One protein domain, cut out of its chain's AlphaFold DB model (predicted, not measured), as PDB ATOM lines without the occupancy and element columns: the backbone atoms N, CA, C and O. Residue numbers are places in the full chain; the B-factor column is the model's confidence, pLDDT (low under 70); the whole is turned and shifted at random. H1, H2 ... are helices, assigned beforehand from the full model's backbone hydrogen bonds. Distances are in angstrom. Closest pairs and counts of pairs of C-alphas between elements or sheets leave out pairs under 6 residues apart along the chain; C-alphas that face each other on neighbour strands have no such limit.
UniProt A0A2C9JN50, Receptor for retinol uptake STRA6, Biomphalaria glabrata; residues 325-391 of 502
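What this domain is: This is residues 325 to 391 of the 502 residues of the protein "Receptor for retinol uptake STRA6" of Biomphalaria glabrata (UniProt A0A2C9JN50). The longest helix, H3, and the helix before it, H2, run the same way and make a long, thin rod, overlapping in part: the last part of H2 is beside the first residues of H3. The loop of residues 355 to 367 folds back from the end of H2 to the start of H3, the short H1 makes a corner with H2 at the other end, and residues 379 to 391 of H3 stick out. The printed part has 67 residues with three named helices, in the order H1, H2, H3, and no named strand; the class is all helix. It is extended, with a radius of gyration of the C-alphas of 17.0 A and spans of 59 by 19 by 15 A.

How they stand to each other: H3, residues 368 to 391, and H2, residues 336 to 354, only just touch, with 3 pairs of C-alphas within 8 A. The closest are those of Ala 348 and Glu 368, 6.4 A apart; H2 touches with residues 348 to 352 alone, H3 with 368 to 371 alone. They run the same way at a shallow tilt of 15 degrees. H1, residues 325 to 334, and H2 only just touch, with 3 pairs within 8 A, and only at the corner by their link; H2 touches with residues 338 to 339 alone. Their closest C-alphas, those of Leu 332 and Arg 339, are 5.5 A apart. They run opposite ways at a steep tilt of 53 degrees. H1 and H3 are apart. Each O i to N i+4 pair is within hydrogen-bond range in H1 and H3, and 14 of 15 are in H2.

Where its parts are: H3 is 34.8 A long and ends at C-alpha 391 (-122.212, -117.380, 84.110). H2 is 27.7 A long and H1 14.5 A, beginning at C-alpha 325 (-141.560, -71.018, 62.966).

The domain as a whole: The C-alphas of His 334 and Ser 391, 59.1 A apart, are the two farthest apart. The printed part has no cut; the link from H2 to H3 is long, that from H1 to H2 tight. Mean pLDDT of the printed part is 85.0, and residues 362 to 365 are under 70.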
ATOM      1  N   HIS A 325    -141.179 -71.284  61.577       92.19
ATOM      2  CA  HIS A 325    -141.560 -71.018  62.966       92.19
ATOM      3  C   HIS A 325    -142.879 -70.239  63.082       92.19
ATOM      4  O   HIS A 325    -143.714 -70.603  63.912       92.19
ATOM      5  N   TRP A 326    -143.111 -69.237  62.228       94.81
ATOM      6  CA  TRP A 326    -144.381 -68.506  62.185       94.81
ATOM      7  C   TRP A 326    -145.559 -69.394  61.769       94.81
ATOM      8  O   TRP A 326    -146.606 -69.345  62.413       94.81
ATOM      9  N   HIS A 327    -145.396 -70.266  60.768       94.50
ATOM     10  CA  HIS A 327    -146.445 -71.221  60.383       94.50
ATOM     11  C   HIS A 327    -146.767 -72.225  61.497       94.50
ATOM     12  O   HIS A 327    -147.938 -72.536  61.735       94.50
ATOM     13  N   VAL A 328    -145.749 -72.710  62.215       94.12
ATOM     14  CA  VAL A 328    -145.950 -73.586  63.377       94.12
ATOM     15  C   VAL A 328    -146.712 -72.847  64.476       94.12
ATOM     16  O   VAL A 328    -147.683 -73.391  65.001       94.12
ATOM     17  N   LEU A 329    -146.320 -71.612  64.804       94.50
ATOM     18  CA  LEU A 329    -147.010 -70.800  65.809       94.50
ATOM     19  C   LEU A 329    -148.475 -70.561  65.426       94.50
ATOM     20  O   LEU A 329    -149.361 -70.814  66.241       94.50
ATOM     21  N   TYR A 330    -148.727 -70.156  64.179       96.06
ATOM     22  CA  TYR A 330    -150.071 -69.960  63.639       96.06
ATOM     23  C   TYR A 330    -150.931 -71.221  63.790       96.06
ATOM     24  O   TYR A 330    -152.052 -71.155  64.296       96.06
ATOM     25  N   THR A 331    -150.384 -72.387  63.432       95.62
ATOM     26  CA  THR A 331    -151.089 -73.674  63.534       95.62
ATOM     27  C   THR A 331    -151.420 -74.023  64.986       95.62
ATOM     28  O   THR A 331    -152.532 -74.457  65.275       95.62
ATOM     29  N   LEU A 332    -150.482 -73.811  65.917       95.19
ATOM     30  CA  LEU A 332    -150.670 -74.116  67.340       95.19
ATOM     31  C   LEU A 332    -151.639 -73.160  68.046       95.19
ATOM     32  O   LEU A 332    -152.279 -73.567  69.015       95.19
ATOM     33  N   LEU A 333    -151.737 -71.913  67.586       95.69
ATOM     34  CA  LEU A 333    -152.659 -70.922  68.141       95.69
ATOM     35  C   LEU A 333    -154.112 -71.246  67.771       95.69
ATOM     36  O   LEU A 333    -154.985 -71.174  68.630       95.69
ATOM     37  N   HIS A 334    -154.346 -71.696  66.535       95.69
ATOM     38  CA  HIS A 334    -155.677 -72.077  66.048       95.69
ATOM     39  C   HIS A 334    -156.088 -73.512  66.423       95.69
ATOM     40  O   HIS A 334    -157.253 -73.867  66.284       95.69
ATOM     41  N   ASN A 335    -155.161 -74.346  66.913       96.44
ATOM     42  CA  ASN A 335    -155.429 -75.735  67.304       96.44
ATOM     43  C   ASN A 335    -154.939 -76.012  68.743       96.44
ATOM     44  O   ASN A 335    -153.859 -76.587  68.938       96.44
ATOM     45  N   PRO A 336    -155.717 -75.630  69.778       93.50
ATOM     46  CA  PRO A 336    -155.274 -75.698  71.173       93.50
ATOM     47  C   PRO A 336    -155.048 -77.132  71.674       93.50
ATOM     48  O   PRO A 336    -154.177 -77.355  72.515       93.50
ATOM     49  N   THR A 337    -155.774 -78.116  71.141       92.44
ATOM     50  CA  THR A 337    -155.600 -79.540  71.472       92.44
ATOM     51  C   THR A 337    -154.233 -80.052  71.013       92.44
ATOM     52  O   THR A 337    -153.486 -80.636  71.801       92.44
ATOM     53  N   ILE A 338    -153.833 -79.743  69.774       91.88
ATOM     54  CA  ILE A 338    -152.530 -80.123  69.198       91.88
ATOM     55  C   ILE A 338    -151.374 -79.530  70.013       91.88
ATOM     56  O   ILE A 338    -150.340 -80.178  70.187       91.88
ATOM     57  N   ARG A 339    -151.545 -78.326  70.573       91.06
ATOM     58  CA  ARG A 339    -150.549 -77.695  71.451       91.06
ATOM     59  C   ARG A 339    -150.233 -78.547  72.679       91.06
ATOM     60  O   ARG A 339    -149.057 -78.685  73.028       91.06
ATOM     61  N   ILE A 340    -151.253 -79.128  73.308       88.31
ATOM     62  CA  ILE A 340    -151.091 -79.991  74.484       88.31
ATOM     63  C   ILE A 340    -150.382 -81.288  74.080       88.31
ATOM     64  O   ILE A 340    -149.340 -81.613  74.657       88.31
ATOM     65  N   TYR A 341    -150.866 -81.965  73.031       87.56
ATOM     66  CA  TYR A 341    -150.255 -83.202  72.527       87.56
ATOM     67  C   TYR A 341    -148.789 -83.013  72.129       87.56
ATOM     68  O   TYR A 341    -147.928 -83.796  72.529       87.56
ATOM     69  N   ARG A 342    -148.469 -81.933  71.405       89.06
ATOM     70  CA  ARG A 342    -147.097 -81.615  70.995       89.06
ATOM     71  C   ARG A 342    -146.184 -81.375  72.195       89.06
ATOM     72  O   ARG A 342    -145.045 -81.836  72.184       89.06
ATOM     73  N   LYS A 343    -146.652 -80.647  73.216       88.94
ATOM     74  CA  LYS A 343    -145.865 -80.389  74.431       88.94
ATOM     75  C   LYS A 343    -145.545 -81.700  75.154       88.94
ATOM     76  O   LYS A 343    -144.374 -81.934  75.446       88.94
ATOM     77  N   GLY A 344    -146.554 -82.553  75.358       86.50
ATOM     78  CA  GLY A 344    -146.389 -83.872  75.973       86.50
ATOM     79  C   GLY A 344    -145.426 -84.764  75.185       86.50
ATOM     80  O   GLY A 344    -144.460 -85.272  75.746       86.50
ATOM     81  N   PHE A 345    -145.603 -84.856  73.864       86.38
ATOM     82  CA  PHE A 345    -144.731 -85.649  72.993       86.38
ATOM     83  C   PHE A 345    -143.268 -85.175  73.017       86.38
ATOM     84  O   PHE A 345    -142.347 -85.983  73.125       86.38
ATOM     85  N   ILE A 346    -143.023 -83.861  72.961       87.44
ATOM     86  CA  ILE A 346    -141.658 -83.314  73.018       87.44
ATOM     87  C   ILE A 346    -141.008 -83.591  74.379       87.44
ATOM     88  O   ILE A 346    -139.817 -83.899  74.428       87.44
ATOM     89  N   GLN A 347    -141.757 -83.478  75.478       87.62
ATOM     90  CA  GLN A 347    -141.256 -83.797  76.818       87.62
ATOM     91  C   GLN A 347    -140.912 -85.286  76.943       87.62
ATOM     92  O   GLN A 347    -139.801 -85.612  77.365       87.62
ATOM     93  N   ALA A 348    -141.805 -86.164  76.482       84.12
ATOM     94  CA  ALA A 348    -141.589 -87.607  76.424       84.12
ATOM     95  C   ALA A 348    -140.328 -87.962  75.615       84.12
ATOM     96  O   ALA A 348    -139.458 -88.688  76.094       84.12
ATOM     97  N   MET A 349    -140.159 -87.371  74.428       83.94
ATOM     98  CA  MET A 349    -138.979 -87.587  73.581       83.94
ATOM     99  C   MET A 349    -137.678 -87.061  74.201       83.94
ATOM    100  O   MET A 349    -136.627 -87.687  74.053       83.94
ATOM    101  N   LYS A 350    -137.717 -85.918  74.900       86.38
ATOM    102  CA  LYS A 350    -136.551 -85.399  75.635       86.38
ATOM    103  C   LYS A 350    -136.139 -86.352  76.755       86.38
ATOM    104  O   LYS A 350    -134.957 -86.666  76.859       86.38
ATOM    105  N   LYS A 351    -137.106 -86.839  77.539       86.00
ATOM    106  CA  LYS A 351    -136.883 -87.812  78.619       86.00
ATOM    107  C   LYS A 351    -136.283 -89.113  78.080       86.00
ATOM    108  O   LYS A 351    -135.217 -89.521  78.527       86.00
ATOM    109  N   ALA A 352    -136.868 -89.661  77.011       84.75
ATOM    110  CA  ALA A 352    -136.350 -90.847  76.327       84.75
ATOM    111  C   ALA A 352    -134.886 -90.688  75.887       84.75
ATOM    112  O   ALA A 352    -134.079 -91.604  76.040       84.75
ATOM    113  N   ARG A 353    -134.530 -89.511  75.350       85.81
ATOM    114  CA  ARG A 353    -133.164 -89.213  74.903       85.81
ATOM    115  C   ARG A 353    -132.183 -89.131  76.071       85.81
ATOM    116  O   ARG A 353    -131.090 -89.675  75.953       85.81
ATOM    117  N   LEU A 354    -132.568 -88.488  77.175       87.50
ATOM    118  CA  LEU A 354    -131.746 -88.405  78.389       87.50
ATOM    119  C   LEU A 354    -131.487 -89.791  78.994       87.50
ATOM    120  O   LEU A 354    -130.376 -90.089  79.418       87.50
ATOM    121  N   GLU A 355    -132.490 -90.667  78.965       84.38
ATOM    122  CA  GLU A 355    -132.408 -92.035  79.494       84.38
ATOM    123  C   GLU A 355    -131.782 -93.034  78.490       84.38
ATOM    124  O   GLU A 355    -131.573 -94.221  78.792       84.38
ATOM    125  N   GLY A 356    -131.461 -92.572  77.274       81.88
ATOM    126  CA  GLY A 356    -130.930 -93.387  76.181       81.88
ATOM    127  C   GLY A 356    -131.864 -94.538  75.794       81.88
ATOM    128  O   GLY A 356    -131.401 -95.662  75.574       81.88
ATOM    129  N   LEU A 357    -133.177 -94.309  75.824       82.25
ATOM    130  CA  LEU A 357    -134.203 -95.278  75.441       82.25
ATOM    131  C   LEU A 357    -134.456 -95.191  73.934       82.25
ATOM    132  O   LEU A 357    -134.684 -94.112  73.386       82.25
ATOM    133  N   LYS A 358    -134.436 -96.343  73.255       78.38
ATOM    134  CA  LYS A 358    -134.828 -96.425  71.847       78.38
ATOM    135  C   LYS A 358    -136.347 -96.514  71.780       78.38
ATOM    136  O   LYS A 358    -136.933 -97.526  72.149       78.38
ATOM    137  N   VAL A 359    -136.960 -95.437  71.318       76.50
ATOM    138  CA  VAL A 359    -138.400 -95.361  71.102       76.50
ATOM    139  C   VAL A 359    -138.788 -96.243  69.904       76.50
ATOM    140  O   VAL A 359    -138.199 -96.074  68.831       76.50
ATOM    141  N   PRO A 360    -139.737 -97.186  70.054       72.44
ATOM    142  CA  PRO A 360    -140.265 -97.943  68.925       72.44
ATOM    143  C   PRO A 360    -141.084 -97.029  68.005       72.44
ATOM    144  O   PRO A 360    -141.754 -96.107  68.463       72.44
ATOM    145  N   ILE A 361    -141.028 -97.288  66.698       71.31
ATOM    146  CA  ILE A 361    -141.901 -96.619  65.729       71.31
ATOM    147  C   ILE A 361    -143.297 -97.217  65.922       71.31
ATOM    148  O   ILE A 361    -143.498 -98.396  65.638       71.31
ATOM    149  N   SER A 362    -144.229 -96.431  66.457       67.88
ATOM    150  CA  SER A 362    -145.622 -96.829  66.668       67.88
ATOM    151  C   SER A 362    -146.577 -95.729  66.230       67.88
ATOM    152  O   SER A 362    -146.271 -94.547  66.375       67.88
ATOM    153  N   ASP A 363    -147.764 -96.130  65.779       62.22
ATOM    154  CA  ASP A 363    -148.834 -95.200  65.398       62.22
ATOM    155  C   ASP A 363    -149.455 -94.490  66.610       62.22
ATOM    156  O   ASP A 363    -150.081 -93.439  66.480       62.22
ATOM    157  N   GLN A 364    -149.269 -95.045  67.814       67.56
ATOM    158  CA  GLN A 364    -149.752 -94.445  69.054       67.56
ATOM    159  C   GLN A 364    -148.741 -93.442  69.630       67.56
ATOM    160  O   GLN A 364    -147.534 -93.712  69.625       67.56
ATOM    161  N   PRO A 365    -149.215 -92.295  70.157       67.25
ATOM    162  CA  PRO A 365    -148.355 -91.339  70.833       67.25
ATOM    163  C   PRO A 365    -147.805 -91.950  72.124       67.25
ATOM    164  O   PRO A 365    -148.549 -92.497  72.932       67.25
ATOM    165  N   ILE A 366    -146.495 -91.819  72.327       73.00
ATOM    166  CA  ILE A 366    -145.815 -92.346  73.513       73.00
ATOM    167  C   ILE A 366    -146.291 -91.605  74.748       73.00
ATOM    168  O   ILE A 366    -146.158 -90.381  74.850       73.00
ATOM    169  N   THR A 367    -146.796 -92.374  75.702       77.75
ATOM    170  CA  THR A 367    -147.148 -91.861  77.017       77.75
ATOM    171  C   THR A 367    -145.982 -92.019  77.987       77.75
ATOM    172  O   THR A 367    -145.037 -92.780  77.769       77.75
ATOM    173  N   GLU A 368    -146.044 -91.301  79.105       74.44
ATOM    174  CA  GLU A 368    -145.056 -91.455  80.172       74.44
ATOM    175  C   GLU A 368    -145.057 -92.874  80.769       74.44
ATOM    176  O   GLU A 368    -144.003 -93.391  81.135       74.44
ATOM    177  N   PHE A 369    -146.208 -93.551  80.775       77.62
ATOM    178  CA  PHE A 369    -146.314 -94.952  81.185       77.62
ATOM    179  C   PHE A 369    -145.523 -95.894  80.269       77.62
ATOM    180  O   PHE A 369    -144.848 -96.807  80.754       77.62
ATOM    181  N   ASP A 370    -145.543 -95.654  78.956       78.38
ATOM    182  CA  ASP A 370    -144.782 -96.460  77.996       78.38
ATOM    183  C   ASP A 370    -143.274 -96.283  78.179       78.38
ATOM    184  O   ASP A 370    -142.515 -97.250  78.082       78.38
ATOM    185  N   LEU A 371    -142.835 -95.069  78.520       80.81
ATOM    186  CA  LEU A 371    -141.437 -94.777  78.853       80.81
ATOM    187  C   LEU A 371    -140.973 -95.557  80.084       80.81
ATOM    188  O   LEU A 371    -139.927 -96.205  80.034       80.81
ATOM    189  N   VAL A 372    -141.779 -95.580  81.148       82.75
ATOM    190  CA  VAL A 372    -141.488 -96.372  82.356       82.75
ATOM    191  C   VAL A 372    -141.395 -97.862  82.020       82.75
ATOM    192  O   VAL A 372    -140.481 -98.559  82.468       82.75
ATOM    193  N   LYS A 373    -142.302 -98.365  81.176       83.38
ATOM    194  CA  LYS A 373    -142.293 -99.764  80.734       83.38
ATOM    195  C   LYS A 373    -141.034-100.106  79.927       83.38
ATOM    196  O   LYS A 373    -140.447-101.170  80.147       83.38
ATOM    197  N   LEU A 374    -140.597 -99.209  79.038       83.25
ATOM    198  CA  LEU A 374    -139.357 -99.347  78.266       83.25
ATOM    199  C   LEU A 374    -138.116 -99.308  79.164       83.25
ATOM    200  O   LEU A 374    -137.197-100.111  78.983       83.25
ATOM    201  N   GLN A 375    -138.101 -98.428  80.164       84.12
ATOM    202  CA  GLN A 375    -137.019 -98.351  81.140       84.12
ATOM    203  C   GLN A 375    -136.900 -99.653  81.945       84.12
ATOM    204  O   GLN A 375    -135.822-100.250  81.993       84.12
ATOM    205  N   ALA A 376    -138.020-100.176  82.449       85.38
ATOM    206  CA  ALA A 376    -138.061-101.456  83.154       85.38
ATOM    207  C   ALA A 376    -137.645-102.648  82.266       85.38
ATOM    208  O   ALA A 376    -137.095-103.642  82.745       85.38
ATOM    209  N   GLN A 377    -137.910-102.604  80.956       83.94
ATOM    210  CA  GLN A 377    -137.392-103.607  80.015       83.94
ATOM    211  C   GLN A 377    -135.875-103.497  79.834       83.94
ATOM    212  O   GLN A 377    -135.187-104.517  79.880       83.94
ATOM    213  N   LYS A 378    -135.342-102.280  79.679       84.75
ATOM    214  CA  LYS A 378    -133.898-102.033  79.551       84.75
ATOM    215  C   LYS A 378    -133.131-102.491  80.792       84.75
ATOM    216  O   LYS A 378    -132.073-103.100  80.660       84.75
ATOM    217  N   GLU A 379    -133.659-102.240  81.985       87.06
ATOM    218  CA  GLU A 379    -133.054-102.688  83.246       87.06
ATOM    219  C   GLU A 379    -133.040-104.214  83.369       87.06
ATOM    220  O   GLU A 379    -131.998-104.790  83.678       87.06
ATOM    221  N   ARG A 380    -134.144-104.886  83.019       87.56
ATOM    222  CA  ARG A 380    -134.204-106.357  82.993       87.56
ATOM    223  C   ARG A 380    -133.231-106.976  81.991       87.56
ATOM    224  O   ARG A 380    -132.624-108.002  82.289       87.56
ATOM    225  N   LEU A 381    -133.056-106.360  80.820       85.69
ATOM    226  CA  LEU A 381    -132.071-106.807  79.830       85.69
ATOM    227  C   LEU A 381    -130.640-106.661  80.355       85.69
ATOM    228  O   LEU A 381    -129.866-107.610  80.258       85.69
ATOM    229  N   LYS A 382    -130.314-105.527  80.988       87.06
ATOM    230  CA  LYS A 382    -129.014-105.338  81.652       87.06
ATOM    231  C   LYS A 382    -128.783-106.388  82.738       87.06
ATOM    232  O   LYS A 382    -127.705-106.971  82.812       87.06
ATOM    233  N   GLU A 383    -129.789-106.666  83.565       89.50
ATOM    234  CA  GLU A 383    -129.686-107.699  84.598       89.50
ATOM    235  C   GLU A 383    -129.422-109.078  83.973       89.50
ATOM    236  O   GLU A 383    -128.489-109.775  84.378       89.50
ATOM    237  N   TYR A 384    -130.155-109.438  82.919       87.12
ATOM    238  CA  TYR A 384    -129.940-110.683  82.183       87.12
ATOM    239  C   TYR A 384    -128.534-110.779  81.569       87.12
ATOM    240  O   TYR A 384    -127.875-111.812  81.702       87.12
ATOM    241  N   GLU A 385    -128.030-109.708  80.954       87.69
ATOM    242  CA  GLU A 385    -126.673-109.652  80.402       87.69
ATOM    243  C   GLU A 385    -125.604-109.807  81.488       87.69
ATOM    244  O   GLU A 385    -124.655-110.570  81.302       87.69
ATOM    245  N   THR A 386    -125.778-109.167  82.652       89.56
ATOM    246  CA  THR A 386    -124.848-109.333  83.785       89.56
ATOM    247  C   THR A 386    -124.879-110.745  84.367       89.56
ATOM    248  O   THR A 386    -123.852-111.261  84.805       89.56
ATOM    249  N   LEU A 387    -126.039-111.408  84.371       86.19
ATOM    250  CA  LEU A 387    -126.150-112.807  84.783       86.19
ATOM    251  C   LEU A 387    -125.486-113.733  83.759       86.19
ATOM    252  O   LEU A 387    -124.764-114.655  84.148       86.19
ATOM    253  N   LYS A 388    -125.675-113.467  82.463       85.88
ATOM    254  CA  LYS A 388    -125.040-114.214  81.375       85.88
ATOM    255  C   LYS A 388    -123.519-114.063  81.418       85.88
ATOM    256  O   LYS A 388    -122.828-115.080  81.371       85.88
ATOM    257  N   SER A 389    -122.992-112.852  81.595       80.50
ATOM    258  CA  SER A 389    -121.547-112.615  81.701       80.50
ATOM    259  C   SER A 389    -120.942-113.276  82.941       80.50
ATOM    260  O   SER A 389    -119.944-113.980  82.822       80.50
ATOM    261  N   LYS A 390    -121.596-113.174  84.108       84.75
ATOM    262  CA  LYS A 390    -121.179-113.889  85.329       84.75
ATOM    263  C   LYS A 390    -121.180-115.405  85.139       84.75
ATOM    264  O   LYS A 390    -120.281-116.082  85.629       84.75
ATOM    265  N   SER A 391    -122.166-115.947  84.420       77.81
ATOM    266  CA  SER A 391    -122.212-117.380  84.110       77.81
ATOM    267  C   SER A 391    -121.104-117.806  83.139       77.81
ATOM    268  O   SER A 391    -120.481-118.844  83.351       77.81
TER     269      SER A 391